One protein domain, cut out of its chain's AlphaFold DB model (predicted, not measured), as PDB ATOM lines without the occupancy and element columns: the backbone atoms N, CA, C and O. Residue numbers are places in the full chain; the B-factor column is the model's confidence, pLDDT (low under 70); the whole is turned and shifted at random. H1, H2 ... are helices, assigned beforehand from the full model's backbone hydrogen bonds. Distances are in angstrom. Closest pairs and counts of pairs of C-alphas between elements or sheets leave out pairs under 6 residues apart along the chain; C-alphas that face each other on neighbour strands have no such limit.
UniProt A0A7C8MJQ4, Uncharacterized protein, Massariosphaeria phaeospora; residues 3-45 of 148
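Overview. This is residues 3 to 45 of the 148 residues of an uncharacterized protein of Massariosphaeria phaeospora (UniProt A0A7C8MJQ4). The short helix H2 and the long helix H3 make a V, joined at its tip by residues 23 to 26, and the short helix H1 sits crosswise in the mouth of this V. Contacts between the three helices are few, and residues 38 to 45, of which 38 to 43 belong to H3, stick out free at the far end of the longer arm. The printed part has 43 residues with three named helices, in the order H1, H2, H3, and no named strand; its class is all helix. It is only just compact, close to loose, with a radius of gyration of the C-alphas of 10.8 A, and it spans 28 by 24 by 16 A.

Along the chain. H1 comes first, residues 3 to 9, from C-alpha 3 at (112.599, 104.869, 165.416), and is 10.6 A from first to last C-alpha. H2 is residues 16 to 22, 10.0 A long, with C-alpha 16 at (100.356, 105.074, 155.200). H3, the longest helix, is residues 27 to 43; it runs 24.2 A from C-alpha 27 at (97.785, 115.008, 166.270) to C-alpha 43 at (120.130, 120.889, 159.164).

Arrangement. H1 and H2 touch, and their closest C-alphas, those of Phe 8 and Val 17, are 6.1 A apart. Their lines stand at a steep tilt of 68 degrees, only just short of about perpendicular, and they run opposite ways. H1 and H3 are close but not clearly touching, with the closest C-alphas, those of Ala 5 and Ser 37, 7.2 A apart. Their lines are about perpendicular, at 89 degrees. H2 and H3 are also close but not clearly touching; their closest C-alphas are those of Leu 21 and Ile 27, 6.5 A apart. These two run opposite ways at a steep tilt of 43 degrees, and their centres are 15.1 A apart. In H2 and H3 every O i to N i+4 pair is within hydrogen-bond range, while in H1 it is 2 of 3.

Size, cuts and confidence. The two C-alphas farthest apart are those of Pro 25 and Gly 45, at 30.4 A, and both residues stand free. The C-alphas of Trp 3 and Gly 45, the first and last printed residues, are 19.0 A apart. The printed part has no cut. The link from H1 to H2 is short, with 6 residues, and the link from H2 to H3 is tight, with 4. The mean pLDDT of the printed part of this model is 71.1; it is under 70 at residues 3 to 16, residue 20 and residues 43 to 45. H1 has a mean of 56, against 81 for H3.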
ATOM      1  N   TRP A   3     113.591 105.881 165.803       48.94
ATOM      2  CA  TRP A   3     112.599 104.869 165.416       48.94
ATOM      3  C   TRP A   3     111.283 105.454 164.871       48.94
ATOM      4  O   TRP A   3     110.613 104.799 164.078       48.94
ATOM      5  N   LEU A   4     110.899 106.681 165.260       56.88
ATOM      6  CA  LEU A   4     109.638 107.300 164.813       56.88
ATOM      7  C   LEU A   4     109.700 107.746 163.348       56.88
ATOM      8  O   LEU A   4     108.724 107.605 162.613       56.88
ATOM      9  N   ALA A   5     110.864 108.232 162.909       55.09
ATOM     10  CA  ALA A   5     111.059 108.717 161.547       55.09
ATOM     11  C   ALA A   5     110.950 107.583 160.514       55.09
ATOM     12  O   ALA A   5     110.363 107.779 159.451       55.09
ATOM     13  N   THR A   6     111.458 106.391 160.838       57.06
ATOM     14  CA  THR A   6     111.401 105.230 159.939       57.06
ATOM     15  C   THR A   6     109.969 104.725 159.746       57.06
ATOM     16  O   THR A   6     109.614 104.318 158.646       57.06
ATOM     17  N   GLY A   7     109.121 104.802 160.778       57.12
ATOM     18  CA  GLY A   7     107.719 104.379 160.688       57.12
ATOM     19  C   GLY A   7     106.816 105.363 159.939       57.12
ATOM     20  O   GLY A   7     105.922 104.937 159.218       57.12
ATOM     21  N   PHE A   8     107.048 106.674 160.076       59.81
ATOM     22  CA  PHE A   8     106.216 107.690 159.422       59.81
ATOM     23  C   PHE A   8     106.587 107.889 157.944       59.81
ATOM     24  O   PHE A   8     105.717 107.880 157.079       59.81
ATOM     25  N   PHE A   9     107.882 108.018 157.639       59.53
ATOM     26  CA  PHE A   9     108.363 108.321 156.283       59.53
ATOM     27  C   PHE A   9     108.763 107.079 155.467       59.53
ATOM     28  O   PHE A   9     109.119 107.215 154.300       59.53
ATOM     29  N   GLY A  10     108.738 105.880 156.061       59.72
ATOM     30  CA  GLY A  10     109.142 104.623 155.416       59.72
ATOM     31  C   GLY A  10     107.999 103.791 154.832       59.72
ATOM     32  O   GLY A  10     108.235 102.668 154.390       59.72
ATOM     33  N   THR A  11     106.762 104.294 154.832       56.69
ATOM     34  CA  THR A  11     105.633 103.566 154.240       56.69
ATOM     35  C   THR A  11     105.600 103.805 152.728       56.69
ATOM     36  O   THR A  11     105.460 104.931 152.263       56.69
ATOM     37  N   ALA A  12     105.760 102.737 151.941       55.88
ATOM     38  CA  ALA A  12     105.689 102.775 150.474       55.88
ATOM     39  C   ALA A  12     104.248 102.927 149.935       55.88
ATOM     40  O   ALA A  12     104.038 103.007 148.726       55.88
ATOM     41  N   ASP A  13     103.258 102.954 150.832       60.84
ATOM     42  CA  ASP A  13     101.839 103.064 150.517       60.84
ATOM     43  C   ASP A  13     101.360 104.518 150.623       60.84
ATOM     44  O   ASP A  13     101.608 105.200 151.620       60.84
ATOM     45  N   LYS A  14     100.633 104.993 149.604       60.28
ATOM     46  CA  LYS A  14     100.162 106.386 149.506       60.28
ATOM     47  C   LYS A  14      99.239 106.800 150.665       60.28
ATOM     48  O   LYS A  14      99.097 107.994 150.911       60.28
ATOM     49  N   ASN A  15      98.657 105.843 151.394       68.06
ATOM     50  CA  ASN A  15      97.748 106.086 152.516       68.06
ATOM     51  C   ASN A  15      98.407 105.878 153.897       68.06
ATOM     52  O   ASN A  15      97.774 106.137 154.925       68.06
ATOM     53  N   GLY A  16      99.675 105.446 153.952       68.19
ATOM     54  CA  GLY A  16     100.356 105.074 155.200       68.19
ATOM     55  C   GLY A  16     100.547 106.237 156.177       68.19
ATOM     56  O   GLY A  16     100.359 106.082 157.384       68.19
ATOM     57  N   VAL A  17     100.823 107.437 155.664       70.56
ATOM     58  CA  VAL A  17     100.987 108.648 156.488       70.56
ATOM     59  C   VAL A  17      99.672 109.119 157.112       70.56
ATOM     60  O   VAL A  17      99.653 109.535 158.271       70.56
ATOM     61  N   ALA A  18      98.558 109.007 156.380       70.88
ATOM     62  CA  ALA A  18      97.234 109.393 156.866       70.88
ATOM     63  C   ALA A  18      96.752 108.436 157.966       70.88
ATOM     64  O   ALA A  18      96.242 108.875 158.997       70.88
ATOM     65  N   GLN A  19      96.994 107.133 157.794       71.12
ATOM     66  CA  GLN A  19      96.689 106.126 158.807       71.12
ATOM     67  C   GLN A  19      97.565 106.288 160.059       71.12
ATOM     68  O   GLN A  19      97.059 106.207 161.178       71.12
ATOM     69  N   ALA A  20      98.858 106.586 159.896       69.06
ATOM     70  CA  ALA A  20      99.763 106.840 161.015       69.06
ATOM     71  C   ALA A  20      99.367 108.084 161.830       69.06
ATOM     72  O   ALA A  20      99.553 108.098 163.048       69.06
ATOM     73  N   LEU A  21      98.804 109.109 161.180       72.94
ATOM     74  CA  LEU A  21      98.297 110.307 161.848       72.94
ATOM     75  C   LEU A  21      96.961 110.048 162.562       72.94
ATOM     76  O   LEU A  21      96.762 110.549 163.663       72.94
ATOM     77  N   TYR A  22      96.084 109.225 161.974       75.12
ATOM     78  CA  TYR A  22      94.807 108.823 162.576       75.12
ATOM     79  C   TYR A  22      94.989 107.941 163.823       75.12
ATOM     80  O   TYR A  22      94.259 108.077 164.798       75.12
ATOM     81  N   LEU A  23      95.993 107.060 163.815       75.06
ATOM     82  CA  LEU A  23      96.320 106.182 164.945       75.06
ATOM     83  C   LEU A  23      97.062 106.901 166.084       75.06
ATOM     84  O   LEU A  23      97.255 106.317 167.153       75.06
ATOM     85  N   LYS A  24      97.508 108.150 165.885       71.06
ATOM     86  CA  LYS A  24      98.154 108.926 166.944       71.06
ATOM     87  C   LYS A  24      97.089 109.580 167.834       71.06
ATOM     88  O   LYS A  24      96.312 110.395 167.345       71.06
ATOM     89  N   PRO A  25      97.104 109.328 169.155       74.19
ATOM     90  CA  PRO A  25      96.128 109.909 170.081       74.19
ATOM     91  C   PRO A  25      96.242 111.438 170.198       74.19
ATOM     92  O   PRO A  25      95.309 112.089 170.656       74.19
ATOM     93  N   ASN A  26      97.373 112.025 169.785       79.50
ATOM     94  CA  ASN A  26      97.587 113.466 169.786       79.50
ATOM     95  C   ASN A  26      98.222 113.930 168.464       79.50
ATOM     96  O   ASN A  26      99.426 113.790 168.237       79.50
ATOM     97  N   ILE A  27      97.390 114.507 167.594       81.88
ATOM     98  CA  ILE A  27      97.785 115.008 166.270       81.88
ATOM     99  C   ILE A  27      98.796 116.160 166.394       81.88
ATOM    100  O   ILE A  27      99.713 116.262 165.581       81.88
ATOM    101  N   SER A  28      98.688 116.986 167.442       81.19
ATOM    102  CA  SER A  28      99.609 118.105 167.678       81.19
ATOM    103  C   SER A  28     101.046 117.620 167.895       81.19
ATOM    104  O   SER A  28     101.974 118.175 167.307       81.19
ATOM    105  N   GLN A  29     101.231 116.528 168.644       78.44
ATOM    106  CA  GLN A  29     102.550 115.909 168.826       78.44
ATOM    107  C   GLN A  29     103.086 115.298 167.526       78.44
ATOM    108  O   GLN A  29     104.261 115.464 167.215       78.44
ATOM    109  N   GLY A  30     102.229 114.660 166.722       81.56
ATOM    110  CA  GLY A  30     102.631 114.127 165.416       81.56
ATOM    111  C   GLY A  30     103.133 115.214 164.460       81.56
ATOM    112  O   GLY A  30     104.158 115.035 163.808       81.56
ATOM    113  N   ILE A  31     102.456 116.365 164.416       84.38
ATOM    114  CA  ILE A  31     102.886 117.520 163.611       84.38
ATOM    115  C   ILE A  31     104.202 118.105 164.145       84.38
ATOM    116  O   ILE A  31     105.083 118.436 163.351       84.38
ATOM    117  N   ALA A  32     104.370 118.191 165.468       85.06
ATOM    118  CA  ALA A  32     105.617 118.649 166.078       85.06
ATOM    119  C   ALA A  32     106.803 117.737 165.712       85.06
ATOM    120  O   ALA A  32     107.856 118.232 165.311       85.06
ATOM    121  N   ASP A  33     106.615 116.418 165.750       82.62
ATOM    122  CA  ASP A  33     107.638 115.445 165.355       82.62
ATOM    123  C   ASP A  33     108.012 115.576 163.868       82.62
ATOM    124  O   ASP A  33     109.191 115.502 163.507       82.62
ATOM    125  N   ILE A  34     107.029 115.831 162.995       83.88
ATOM    126  CA  ILE A  34     107.270 116.102 161.571       83.88
ATOM    127  C   ILE A  34     108.101 117.374 161.413       83.88
ATOM    128  O   ILE A  34     109.119 117.344 160.720       83.88
ATOM    129  N   ALA A  35     107.724 118.461 162.087       86.31
ATOM    130  CA  ALA A  35     108.449 119.727 162.033       86.31
ATOM    131  C   ALA A  35     109.901 119.573 162.519       86.31
ATOM    132  O   ALA A  35     110.828 120.067 161.870       86.31
ATOM    133  N   ILE A  36     110.125 118.819 163.602       84.25
ATOM    134  CA  ILE A  36     111.464 118.496 164.113       84.25
ATOM    135  C   ILE A  36     112.250 117.677 163.088       84.25
ATOM    136  O   ILE A  36     113.407 117.986 162.812       84.25
ATOM    137  N   SER A  37     111.633 116.663 162.478       80.31
ATOM    138  CA  SER A  37     112.301 115.836 161.470       80.31
ATOM    139  C   SER A  37     112.671 116.632 160.214       80.31
ATOM    140  O   SER A  37     113.778 116.472 159.704       80.31
ATOM    141  N   MET A  38     111.802 117.540 159.754       81.75
ATOM    142  CA  MET A  38     112.070 118.450 158.639       81.75
ATOM    143  C   MET A  38     113.199 119.415 158.983       81.75
ATOM    144  O   MET A  38     114.127 119.573 158.197       81.75
ATOM    145  N   THR A  39     113.169 119.989 160.185       84.62
ATOM    146  CA  THR A  39     114.234 120.863 160.689       84.62
ATOM    147  C   THR A  39     115.561 120.118 160.718       84.62
ATOM    148  O   THR A  39     116.559 120.618 160.207       84.62
ATOM    149  N   ASN A  40     115.578 118.886 161.232       79.06
ATOM    150  CA  ASN A  40     116.795 118.088 161.292       79.06
ATOM    151  C   ASN A  40     117.281 117.677 159.895       79.06
ATOM    152  O   ASN A  40     118.477 117.677 159.641       79.06
ATOM    153  N   ARG A  41     116.370 117.396 158.956       74.75
ATOM    154  CA  ARG A  41     116.705 117.093 157.554       74.75
ATOM    155  C   ARG A  41     117.240 118.298 156.791       74.75
ATOM    156  O   ARG A  41     118.111 118.113 155.951       74.75
ATOM    157  N   ILE A  42     116.749 119.500 157.076       73.00
ATOM    158  CA  ILE A  42     117.305 120.747 156.536       73.00
ATOM    159  C   ILE A  42     118.693 120.992 157.140       73.00
ATOM    160  O   ILE A  42     119.618 121.350 156.418       73.00
ATOM    161  N   ARG A  43     118.860 120.724 158.442       68.31
ATOM    162  CA  ARG A  43     120.130 120.889 159.164       68.31
ATOM    163  C   ARG A  43     121.210 119.881 158.749       68.31
ATOM    164  O   ARG A  43     122.381 120.228 158.743       68.31
ATOM    165  N   GLU A  44     120.823 118.656 158.393       67.75
ATOM    166  CA  GLU A  44     121.715 117.553 157.983       67.75
ATOM    167  C   GLU A  44     121.664 117.265 156.466       67.75
ATOM    168  O   GLU A  44     122.111 116.215 155.999       67.75
ATOM    169  N   GLY A  45     121.058 118.152 155.674       64.00
ATOM    170  CA  GLY A  45     120.791 117.917 154.256       64.00
ATOM    171  C   GLY A  45     122.064 117.745 153.418       64.00
ATOM    172  O   GLY A  45     123.024 118.494 153.559       64.00
TER     173      GLY A  45